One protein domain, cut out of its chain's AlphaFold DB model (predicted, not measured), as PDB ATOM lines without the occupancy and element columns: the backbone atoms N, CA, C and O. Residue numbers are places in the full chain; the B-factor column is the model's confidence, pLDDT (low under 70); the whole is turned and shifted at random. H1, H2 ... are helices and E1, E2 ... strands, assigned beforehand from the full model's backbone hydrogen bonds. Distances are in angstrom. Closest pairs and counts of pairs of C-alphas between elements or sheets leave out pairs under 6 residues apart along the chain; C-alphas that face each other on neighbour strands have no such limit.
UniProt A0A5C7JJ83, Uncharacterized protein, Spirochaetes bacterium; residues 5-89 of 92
ATOM      1  N   PHE A   5     153.797 157.367 138.868       94.50
ATOM      2  CA  PHE A   5     153.770 156.452 140.004       94.50
ATOM      3  C   PHE A   5     152.319 156.166 140.373       94.50
ATOM      4  O   PHE A   5     151.568 157.099 140.644       94.50
ATOM      5  N   ILE A   6     151.924 154.893 140.367       95.44
ATOM      6  CA  ILE A   6     150.569 154.464 140.729       95.44
ATOM      7  C   ILE A   6     150.575 153.959 142.168       95.44
ATOM      8  O   ILE A   6     151.340 153.047 142.504       95.44
ATOM      9  N   TYR A   7     149.674 154.504 142.976       95.69
ATOM     10  CA  TYR A   7     149.546 154.219 144.400       95.69
ATOM     11  C   TYR A   7     148.078 154.045 144.803       95.69
ATOM     12  O   TYR A   7     147.158 154.284 144.009       95.69
ATOM     13  N   THR A   8     147.866 153.575 146.024       95.50
ATOM     14  CA  THR A   8     146.553 153.460 146.648       95.50
ATOM     15  C   THR A   8     146.325 154.669 147.557       95.50
ATOM     16  O   THR A   8     147.056 154.886 148.517       95.50
ATOM     17  N   ALA A   9     145.304 155.466 147.249       93.31
ATOM     18  CA  ALA A   9     144.884 156.603 148.059       93.31
ATOM     19  C   ALA A   9     143.674 156.218 148.912       93.31
ATOM     20  O   ALA A   9     142.690 155.699 148.381       93.31
ATOM     21  N   VAL A  10     143.717 156.522 150.210       89.06
ATOM     22  CA  VAL A  10     142.564 156.369 151.107       89.06
ATOM     23  C   VAL A  10     141.892 157.728 151.270       89.06
ATOM     24  O   VAL A  10     142.450 158.639 151.876       89.06
ATOM     25  N   ILE A  11     140.693 157.880 150.710       87.88
ATOM     26  CA  ILE A  11     139.909 159.118 150.774       87.88
ATOM     27  C   ILE A  11     138.548 158.777 151.368       87.88
ATOM     28  O   ILE A  11     137.790 158.008 150.776       87.88
ATOM     29  N   ALA A  12     138.233 159.358 152.528       90.44
ATOM     30  CA  ALA A  12     136.984 159.100 153.251       90.44
ATOM     31  C   ALA A  12     136.704 157.587 153.413       90.44
ATOM     32  O   ALA A  12     135.650 157.100 153.009       90.44
ATOM     33  N   GLU A  13     137.695 156.856 153.943       90.31
ATOM     34  CA  GLU A  13     137.658 155.403 154.216       90.31
ATOM     35  C   GLU A  13     137.508 154.499 152.980       90.31
ATOM     36  O   GLU A  13     137.331 153.289 153.103       90.31
ATOM     37  N   LYS A  14     137.601 155.062 151.773       93.56
ATOM     38  CA  LYS A  14     137.564 154.306 150.521       93.56
ATOM     39  C   LYS A  14     138.919 154.324 149.839       93.56
ATOM     40  O   LYS A  14     139.585 155.358 149.794       93.56
ATOM     41  N   GLU A  15     139.285 153.184 149.272       93.38
ATOM     42  CA  GLU A  15     140.505 153.028 148.491       93.38
ATOM     43  C   GLU A  15     140.281 153.403 147.026       93.38
ATOM     44  O   GLU A  15     139.324 152.966 146.381       93.38
ATOM     45  N   TYR A  16     141.210 154.184 146.488       95.06
ATOM     46  CA  TYR A  16     141.244 154.584 145.089       95.06
ATOM     47  C   TYR A  16     142.620 154.305 144.502       95.06
ATOM     48  O   TYR A  16     143.641 154.426 145.179       95.06
ATOM     49  N   LYS A  17     142.665 153.991 143.205       95.25
ATOM     50  CA  LYS A  17     143.913 154.042 142.444       95.25
ATOM     51  C   LYS A  17     144.156 155.468 141.985       95.25
ATOM     52  O   LYS A  17     143.349 156.032 141.251       95.25
ATOM     53  N   ALA A  18     145.277 156.019 142.419       95.62
ATOM     54  CA  ALA A  18     145.716 157.360 142.085       95.62
ATOM     55  C   ALA A  18     147.107 157.304 141.451       95.62
ATOM     56  O   ALA A  18     147.808 156.290 141.526       95.62
ATOM     57  N   SER A  19     147.503 158.393 140.795       95.06
ATOM     58  CA  SER A  19     148.841 158.504 140.233       95.06
ATOM     59  C   SER A  19     149.370 159.928 140.252       95.06
ATOM     60  O   SER A  19     148.597 160.873 140.103       95.06
ATOM     61  N   PHE A  20     150.690 160.070 140.352       94.69
ATOM     62  CA  PHE A  20     151.379 161.348 140.181       94.69
ATOM     63  C   PHE A  20     152.596 161.220 139.269       94.69
ATOM     64  O   PHE A  20     153.146 160.132 139.086       94.69
ATOM     65  N   ASN A  21     153.030 162.348 138.698       93.94
ATOM     66  CA  ASN A  21     154.240 162.391 137.884       93.94
ATOM     67  C   ASN A  21     155.490 162.419 138.777       93.94
ATOM     68  O   ASN A  21     155.696 163.382 139.512       93.94
ATOM     69  N   ILE A  22     156.338 161.397 138.664       92.25
ATOM     70  CA  ILE A  22     157.581 161.251 139.435       92.25
ATOM     71  C   ILE A  22     158.553 162.401 139.148       92.25
ATOM     72  O   ILE A  22     159.219 162.879 140.056       92.25
ATOM     73  N   GLU A  23     158.599 162.900 137.910       91.88
ATOM     74  CA  GLU A  23     159.497 164.006 137.530       91.88
ATOM     75  C   GLU A  23     159.132 165.331 138.198       91.88
ATOM     76  O   GLU A  23     159.938 166.256 138.208       91.88
ATOM     77  N   LYS A  24     157.916 165.436 138.738       93.75
ATOM     78  CA  LYS A  24     157.497 166.600 139.511       93.75
ATOM     79  C   LYS A  24     157.809 166.464 140.992       93.75
ATOM     80  O   LYS A  24     157.527 167.398 141.719       93.75
ATOM     81  N   VAL A  25     158.348 165.354 141.483       93.94
ATOM     82  CA  VAL A  25     158.667 165.245 142.911       93.94
ATOM     83  C   VAL A  25     159.855 166.144 143.248       93.94
ATOM     84  O   VAL A  25     160.921 166.003 142.656       93.94
ATOM     85  N   ILE A  26     159.685 167.033 144.228       94.19
ATOM     86  CA  ILE A  26     160.771 167.895 144.725       94.19
ATOM     87  C   ILE A  26     161.459 167.321 145.956       94.19
ATOM     88  O   ILE A  26     162.661 167.501 146.135       94.19
ATOM     89  N   ARG A  27     160.695 166.659 146.831       93.81
ATOM     90  CA  ARG A  27     161.181 166.035 148.066       93.81
ATOM     91  C   ARG A  27     160.158 165.043 148.611       93.81
ATOM     92  O   ARG A  27     158.971 165.132 148.297       93.81
ATOM     93  N   SER A  28     160.624 164.154 149.480       95.44
ATOM     94  CA  SER A  28     159.782 163.281 150.294       95.44
ATOM     95  C   SER A  28     160.221 163.300 151.761       95.44
ATOM     96  O   SER A  28     161.354 163.670 152.074       95.44
ATOM     97  N   LEU A  29     159.313 162.927 152.660       95.25
ATOM     98  CA  LEU A  29     159.551 162.786 154.096       95.25
ATOM     99  C   LEU A  29     158.881 161.502 154.586       95.25
ATOM    100  O   LEU A  29     157.703 161.290 154.310       95.25
ATOM    101  N   THR A  30     159.613 160.669 155.320       95.50
ATOM    102  CA  THR A  30     159.056 159.478 155.976       95.50
ATOM    103  C   THR A  30     158.639 159.829 157.403       95.50
ATOM    104  O   THR A  30     159.431 160.402 158.152       95.50
ATOM    105  N   GLU A  31     157.403 159.502 157.768       94.31
ATOM    106  CA  GLU A  31     156.844 159.700 159.108       94.31
ATOM    107  C   GLU A  31     157.215 158.542 160.056       94.31
ATOM    108  O   GLU A  31     157.647 157.473 159.621       94.31
ATOM    109  N   GLU A  32     157.012 158.721 161.367       93.38
ATOM    110  CA  GLU A  32     157.339 157.703 162.387       93.38
ATOM    111  C   GLU A  32     156.597 156.370 162.187       93.38
ATOM    112  O   GLU A  32     157.107 155.313 162.549       93.38
ATOM    113  N   ASN A  33     155.402 156.405 161.591       92.69
ATOM    114  CA  ASN A  33     154.589 155.223 161.290       92.69
ATOM    115  C   ASN A  33     154.957 154.542 159.955       92.69
ATOM    116  O   ASN A  33     154.292 153.584 159.562       92.69
ATOM    117  N   GLY A  34     155.983 155.032 159.251       91.88
ATOM    118  CA  GLY A  34     156.432 154.508 157.962       91.88
ATOM    119  C   GLY A  34     155.696 155.064 156.741       91.88
ATOM    120  O   GLY A  34     156.104 154.764 155.620       91.88
ATOM    121  N   ASN A  35     154.659 155.891 156.916       94.38
ATOM    122  CA  ASN A  35     154.042 156.604 155.797       94.38
ATOM    123  C   ASN A  35     155.051 157.546 155.138       94.38
ATOM    124  O   ASN A  35     155.971 158.056 155.783       94.38
ATOM    125  N   VAL A  36     154.848 157.825 153.851       95.44
ATOM    126  CA  VAL A  36     155.703 158.750 153.101       95.44
ATOM    127  C   VAL A  36     154.872 159.896 152.556       95.44
ATOM    128  O   VAL A  36     153.914 159.686 151.815       95.44
ATOM    129  N   ILE A  37     155.269 161.119 152.889       96.50
ATOM    130  CA  ILE A  37     154.740 162.340 152.288       96.50
ATOM    131  C   ILE A  37     155.610 162.677 151.081       96.50
ATOM    132  O   ILE A  37     156.819 162.868 151.215       96.50
ATOM    133  N   VAL A  38     154.999 162.764 149.904       96.06
ATOM    134  CA  VAL A  38     155.634 163.169 148.647       96.06
ATOM    135  C   VAL A  38     155.134 164.554 148.263       96.06
ATOM    136  O   VAL A  38     153.930 164.803 148.242       96.06
ATOM    137  N   ILE A  39     156.058 165.454 147.940       95.69
ATOM    138  CA  ILE A  39     155.757 166.858 147.652       95.69
ATOM    139  C   ILE A  39     156.147 167.166 146.207       95.69
ATOM    140  O   ILE A  39     157.258 166.834 145.781       95.69
ATOM    141  N   LEU A  40     155.236 167.792 145.454       95.62
ATOM    142  CA  LEU A  40     155.390 168.033 144.015       95.62
ATOM    143  C   LEU A  40     155.738 169.490 143.671       95.62
ATOM    144  O   LEU A  40     155.267 170.412 144.319       95.62
ATOM    145  N   ASP A  41     156.501 169.722 142.605       94.56
ATOM    146  CA  ASP A  41     156.727 171.033 141.986       94.56
ATOM    147  C   ASP A  41     155.511 171.444 141.143       94.56
ATOM    148  O   ASP A  41     155.498 171.388 139.904       94.56
ATOM    149  N   ASP A  42     154.410 171.750 141.816       91.88
ATOM    150  CA  ASP A  42     153.157 172.128 141.173       91.88
ATOM    151  C   ASP A  42     152.486 173.320 141.849       91.88
ATOM    152  O   ASP A  42     151.265 173.365 141.990       91.88
ATOM    153  N   PHE A  43     153.295 174.316 142.213       88.94
ATOM    154  CA  PHE A  43     152.800 175.571 142.763       88.94
ATOM    155  C   PHE A  43     151.692 176.167 141.891       88.94
ATOM    156  O   PHE A  43     151.893 176.490 140.719       88.94
ATOM    157  N   ASN A  44     150.520 176.330 142.497       88.25
ATOM    158  CA  ASN A  44     149.351 176.924 141.871       88.25
ATOM    159  C   ASN A  44     148.810 178.052 142.750       88.25
ATOM    160  O   ASN A  44     148.854 177.979 143.977       88.25
ATOM    161  N   GLU A  45     148.260 179.090 142.123       89.69
ATOM    162  CA  GLU A  45     147.522 180.123 142.845       89.69
ATOM    163  C   GLU A  45     146.061 179.707 142.999       89.69
ATOM    164  O   GLU A  45     145.358 179.446 142.018       89.69
ATOM    165  N   ARG A  46     145.572 179.710 144.237       89.50
ATOM    166  CA  ARG A  46     144.149 179.605 144.541       89.50
ATOM    167  C   ARG A  46     143.643 180.964 144.996       89.50
ATOM    168  O   ARG A  46     144.163 181.552 145.940       89.50
ATOM    169  N   VAL A  47     142.605 181.461 144.327       90.31
ATOM    170  CA  VAL A  47     141.922 182.696 144.722       90.31
ATOM    171  C   VAL A  47     140.624 182.334 145.428       90.31
ATOM    172  O   VAL A  47     139.782 181.636 144.863       90.31
ATOM    173  N   THR A  48     140.447 182.812 146.657       92.38
ATOM    174  CA  THR A  48     139.195 182.676 147.410       92.38
ATOM    175  C   THR A  48     138.634 184.051 147.754       92.38
ATOM    176  O   THR A  48     139.379 184.996 148.014       92.38
ATOM    177  N   GLN A  49     137.308 184.187 147.726       92.56
ATOM    178  CA  GLN A  49     136.650 185.388 148.232       92.56
ATOM    179  C   GLN A  49     136.385 185.221 149.721       92.56
ATOM    180  O   GLN A  49     135.685 184.296 150.131       92.56
ATOM    181  N   GLN A  50     136.933 186.131 150.518       91.94
ATOM    182  CA  GLN A  50     136.701 186.183 151.954       91.94
ATOM    183  C   GLN A  50     135.982 187.489 152.312       91.94
ATOM    184  O   GLN A  50     136.239 188.514 151.671       91.94
ATOM    185  N   PRO A  51     135.086 187.488 153.315       91.06
ATOM    186  CA  PRO A  51     134.490 188.712 153.832       91.06
ATOM    187  C   PRO A  51     135.573 189.713 154.242       91.06
ATOM    188  O   PRO A  51     136.495 189.382 154.987       91.06
ATOM    189  N   ASP A  52     135.454 190.947 153.768       91.56
ATOM    190  CA  ASP A  52     136.288 192.050 154.216       91.56
ATOM    191  C   ASP A  52     135.597 192.753 155.387       91.56
ATOM    192  O   ASP A  52     134.580 193.437 155.228       91.56
ATOM    193  N   ILE A  53     136.124 192.518 156.586       90.19
ATOM    194  CA  ILE A  53     135.606 193.061 157.840       90.19
ATOM    195  C   ILE A  53     136.589 194.111 158.337       90.19
ATOM    196  O   ILE A  53     137.783 193.852 158.502       90.19
ATOM    197  N   ASP A  54     136.079 195.307 158.611       87.75
ATOM    198  CA  ASP A  54     136.858 196.336 159.282       87.75
ATOM    199  C   ASP A  54     137.122 195.924 160.731       87.75
ATOM    200  O   ASP A  54     136.223 195.952 161.566       87.75
ATOM    201  N   VAL A  55     138.368 195.579 161.043       86.25
ATOM    202  CA  VAL A  55     138.789 195.128 162.380       86.25
ATOM    203  C   VAL A  55     138.554 196.159 163.492       86.25
ATOM    204  O   VAL A  55     138.503 195.779 164.657       86.25
ATOM    205  N   LYS A  56     138.400 197.452 163.170       89.44
ATOM    206  CA  LYS A  56     138.145 198.509 164.165       89.44
ATOM    207  C   LYS A  56     136.660 198.740 164.412       89.44
ATOM    208  O   LYS A  56     136.275 199.063 165.530       89.44
ATOM    209  N   THR A  57     135.833 198.633 163.373       88.62
ATOM    210  CA  THR A  57     134.389 198.925 163.470       88.62
ATOM    211  C   THR A  57     133.510 197.678 163.457       88.62
ATOM    212  O   THR A  57     132.305 197.783 163.674       88.62
ATOM    213  N   ASN A  58     134.104 196.510 163.209       87.69
ATOM    214  CA  ASN A  58     133.454 195.216 163.017       87.69
ATOM    215  C   ASN A  58     132.352 195.227 161.940       87.69
ATOM    216  O   ASN A  58     131.426 194.418 161.961       87.69
ATOM    217  N   LYS A  59     132.426 196.179 161.000       90.44
ATOM    218  CA  LYS A  59     131.466 196.320 159.903       90.44
ATOM    219  C   LYS A  59     131.959 195.577 158.668       90.44
ATOM    220  O   LYS A  59     133.124 195.690 158.286       90.44
ATOM    221  N   PHE A  60     131.038 194.867 158.025       92.38
ATOM    222  CA  PHE A  60     131.241 194.239 156.723       92.38
ATOM    223  C   PHE A  60     131.343 195.308 155.625       92.38
ATOM    224  O   PHE A  60     130.470 196.170 155.517       92.38
ATOM    225  N   LYS A  61     132.410 195.255 154.822       88.94
ATOM    226  CA  LYS A  61     132.673 196.191 153.714       88.94
ATOM    227  C   LYS A  61     132.468 195.578 152.330       88.94
ATOM    228  O   LYS A  61     132.368 196.315 151.355       88.94
ATOM    229  N   GLY A  62     132.388 194.253 152.240       90.38
ATOM    230  CA  GLY A  62     132.277 193.526 150.980       90.38
ATOM    231  C   GLY A  62     133.107 192.250 151.016       90.38
ATOM    232  O   GLY A  62     133.373 191.705 152.083       90.38
ATOM    233  N   TYR A  63     133.535 191.785 149.849       91.75
ATOM    234  CA  TYR A  63     134.427 190.637 149.720       91.75
ATOM    235  C   TYR A  63     135.778 191.094 149.182       91.75
ATOM    236  O   TYR A  63     135.843 191.927 148.278       91.75
ATOM    237  N   LYS A  64     136.857 190.525 149.718       92.75
ATOM    238  CA  LYS A  64     138.211 190.682 149.187       92.75
ATOM    239  C   LYS A  64     138.689 189.369 148.587       92.75
ATOM    240  O   LYS A  64     138.373 188.290 149.089       92.75
ATOM    241  N   ASN A  65     139.484 189.476 147.529       92.31
ATOM    242  CA  ASN A  65     140.178 188.332 146.957       92.31
ATOM    243  C   ASN A  65     141.428 188.050 147.787       92.31
ATOM    244  O   ASN A  65     142.303 188.910 147.904       92.31
ATOM    245  N   VAL A  66     141.514 186.845 148.334       91.31
ATOM    246  CA  VAL A  66     142.705 186.329 149.005       91.31
ATOM    247  C   VAL A  66     143.361 185.328 148.065       91.31
ATOM    248  O   VAL A  66     142.703 184.407 147.577       91.31
ATOM    249  N   ARG A  67     144.639 185.562 147.755       92.44
ATOM    250  CA  ARG A  67     145.460 184.671 146.933       92.44
ATOM    251  C   ARG A  67     146.342 183.838 147.843       92.44
ATOM    252  O   ARG A  67     147.055 184.395 148.673       92.44
ATOM    253  N   GLU A  68     146.298 182.532 147.654       91.06
ATOM    254  CA  GLU A  68     147.115 181.568 148.379       91.06
ATOM    255  C   GLU A  68     147.906 180.743 147.370       91.06
ATOM    256  O   GLU A  68     147.353 180.257 146.380       91.06
ATOM    257  N   THR A  69     149.203 180.589 147.618       88.50
ATOM    258  CA  THR A  69     150.042 179.668 146.858       88.50
ATOM    259  C   THR A  69     149.912 178.289 147.486       88.50
ATOM    260  O   THR A  69     150.228 178.116 148.661       88.50
ATOM    261  N   VAL A  70     149.435 177.318 146.712       90.81
ATOM    262  CA  VAL A  70     149.219 175.938 147.160       90.81
ATOM    263  C   VAL A  70     150.127 174.975 146.405       90.81
ATOM    264  O   VAL A  70     150.494 175.226 145.256       90.81
ATOM    265  N   GLN A  71     150.472 173.875 147.066       93.12
ATOM    266  CA  GLN A  71     151.313 172.795 146.560       93.12
ATOM    267  C   GLN A  71     150.644 171.457 146.880       93.12
ATOM    268  O   GLN A  71     149.983 171.335 147.914       93.12
ATOM    269  N   SER A  72     150.796 170.469 146.001       94.19
ATOM    270  CA  SER A  72     150.264 169.134 146.257       94.19
ATOM    271  C   SER A  72     151.163 168.350 147.212       94.19
ATOM    272  O   SER A  72     152.362 168.179 146.971       94.19
ATOM    273  N   GLU A  73     150.540 167.807 148.258       94.50
ATOM    274  CA  GLU A  73     151.126 166.833 149.177       94.50
ATOM    275  C   GLU A  73     150.399 165.496 149.015       94.50
ATOM    276  O   GLU A  73     149.168 165.421 149.067       94.50
ATOM    277  N   ILE A  74     151.163 164.435 148.770       95.38
ATOM    278  CA  ILE A  74     150.646 163.089 148.542       95.38
ATOM    279  C   ILE A  74     151.098 162.194 149.682       95.38
ATOM    280  O   ILE A  74     152.293 162.008 149.894       95.38
ATOM    281  N   HIS A  75     150.133 161.602 150.376       95.31
ATOM    282  CA  HIS A  75     150.387 160.632 151.432       95.31
ATOM    283  C   HIS A  75     150.371 159.221 150.846       95.31
ATOM    284  O   HIS A  75     149.366 158.778 150.287       95.31
ATOM    285  N   LEU A  76     151.497 158.529 150.975       95.56
ATOM    286  CA  LEU A  76     151.657 157.126 150.622       95.56
ATOM    287  C   LEU A  76     151.573 156.268 151.878       95.56
ATOM    288  O   LEU A  76     152.110 156.636 152.926       95.56
ATOM    289  N   THR A  77     150.943 155.101 151.742       95.38
ATOM    290  CA  THR A  77     151.023 154.049 152.760       95.38
ATOM    291  C   THR A  77     152.468 153.553 152.881       95.38
ATOM    292  O   THR A  77     153.265 153.791 151.964       95.38
ATOM    293  N   PRO A  78     152.835 152.833 153.953       94.81
ATOM    294  CA  PRO A  78     154.192 152.313 154.101       94.81
ATOM    295  C   PRO A  78     154.609 151.422 152.919       94.81
ATOM    296  O   PRO A  78     155.719 151.543 152.402       94.81
ATOM    297  N   GLU A  79     153.690 150.598 152.406       94.69
ATOM    298  CA  GLU A  79     153.943 149.700 151.276       94.69
ATOM    299  C   GLU A  79     154.209 150.467 149.972       94.69
ATOM    300  O   GLU A  79     155.118 150.129 149.207       94.69
ATOM    301  N   ASP A  80     153.429 151.518 149.704       95.31
ATOM    302  CA  ASP A  80     153.639 152.367 148.533       95.31
ATOM    303  C   ASP A  80     154.860 153.282 148.702       95.31
ATOM    304  O   ASP A  80     155.551 153.556 147.721       95.31
ATOM    305  N   GLY A  81     155.181 153.689 149.930       94.50
ATOM    306  CA  GLY A  81     156.394 154.427 150.271       94.50
ATOM    307  C   GLY A  81     157.664 153.636 149.959       94.50
ATOM    308  O   GLY A  81     158.566 154.145 149.293       94.50
ATOM    309  N   GLU A  82     157.714 152.356 150.334       93.81
ATOM    310  CA  GLU A  82     158.824 151.474 149.955       93.81
ATOM    311  C   GLU A  82     158.955 151.319 148.438       93.81
ATOM    312  O   GLU A  82     160.060 151.348 147.892       93.81
ATOM    313  N   ARG A  83     157.830 151.136 147.733       93.69
ATOM    314  CA  ARG A  83     157.824 151.053 146.264       93.69
ATOM    315  C   ARG A  83     158.325 152.344 145.628       93.69
ATOM    316  O   ARG A  83     159.025 152.283 144.621       93.69
ATOM    317  N   PHE A  84     157.938 153.487 146.186       93.69
ATOM    318  CA  PHE A  84     158.378 154.797 145.735       93.69
ATOM    319  C   PHE A  84     159.897 154.929 145.880       93.69
ATOM    320  O   PHE A  84     160.571 155.198 144.886       93.69
ATOM    321  N   TYR A  85     160.450 154.621 147.058       91.88
ATOM    322  CA  TYR A  85     161.894 154.696 147.263       91.88
ATOM    323  C   TYR A  85     162.671 153.724 146.380       91.88
ATOM    324  O   TYR A  85     163.627 154.153 145.748       91.88
ATOM    325  N   LYS A  86     162.211 152.480 146.195       90.69
ATOM    326  CA  LYS A  86     162.844 151.516 145.269       90.69
ATOM    327  C   LYS A  86     162.930 152.017 143.820       90.69
ATOM    328  O   LYS A  86     163.795 151.573 143.073       90.69
ATOM    329  N   LEU A  87     162.028 152.908 143.396       85.62
ATOM    330  CA  LEU A  87     162.070 153.525 142.064       85.62
ATOM    331  C   LEU A  87     163.001 154.739 142.000       85.62
ATOM    332  O   LEU A  87     163.550 155.018 140.936       85.62
ATOM    333  N   THR A  88     163.140 155.476 143.102       75.06
ATOM    334  CA  THR A  88     163.987 156.677 143.189       75.06
ATOM    335  C   THR A  88     165.400 156.389 143.692       75.06
ATOM    336  O   THR A  88     166.276 157.247 143.587       75.06
ATOM    337  N   GLU A  89     165.635 155.202 144.247       71.12
ATOM    338  CA  GLU A  89     166.929 154.769 144.748       71.12
ATOM    339  C   GLU A  89     167.905 154.566 143.587       71.12
ATOM    340  O   GLU A  89     167.899 153.591 142.837       71.12
TER     341      GLU A  89
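AT A GLANCE: This is residues 5 to 89 of the 92 residues of an uncharacterized protein of Spirochaetes bacterium (UniProt A0A5C7JJ83). A small head of short strands and one helix stands at one end of a long two-stranded arm, the hairpin E5 and E6, which makes the length. In the head H1 packs on one face of the small sheet E3, E4, E7, and the hairpin E1 and E2 brings E1 next to E7 and H1. The printed part has 85 residues, with seven named strands, E1 to E7, then one helix, H1; the sheets E1-E2, E3-E4-E7 and E5-E6 are antiparallel. The class is mostly strand, and the whole is extended, with a radius of gyration of the C-alphas of 18.7 A and spans of 57 by 28 by 24 A.

HOW THE PARTS SIT: E1, residues 5 to 11, and E2, residues 14 to 21, form an antiparallel hairpin; N 7 and O 18, 3.0 A, are within hydrogen-bond range. E3, residues 25 to 30, and E4, residues 36 to 40, form another, with N 29 and O 37 at 2.9 A. E7, residues 73 to 76, is also antiparallel to E4, with N 38 and O 74 at 2.8 A. E5, residues 44 to 53, and E6, residues 60 to 70, form the third hairpin, with N 48 and O 66 at 2.9 A. E6 runs on into E7 at 53 degrees. H1, residues 78 to 88, is on the sheet E3, E4, E7, two layers, helix on one face, at a height of 9.2 A; the closest C-alphas of H1 and E4 are those of Gly 81 and Val 36, 5.2 A. The closest C-alphas of E1 and H1, Tyr 7 and Asp 80, are 6.1 A apart. In H1 every O i to N i+4 pair is within hydrogen-bond range.

IN THESE COORDINATES: E1 begins at C-alpha 5 (153.770, 156.452, 140.004). E2 is 22.4 A long, E5 26.5 A and E6 27.4 A. H1 ends at C-alpha 88 (163.987, 156.677, 143.189).

THE WHOLE: The C-alphas farthest apart, Thr 57 and Lys 86, are 58.2 A apart. The printed part has no cut, no link is long, and no printed residue is under 70 in pLDDT.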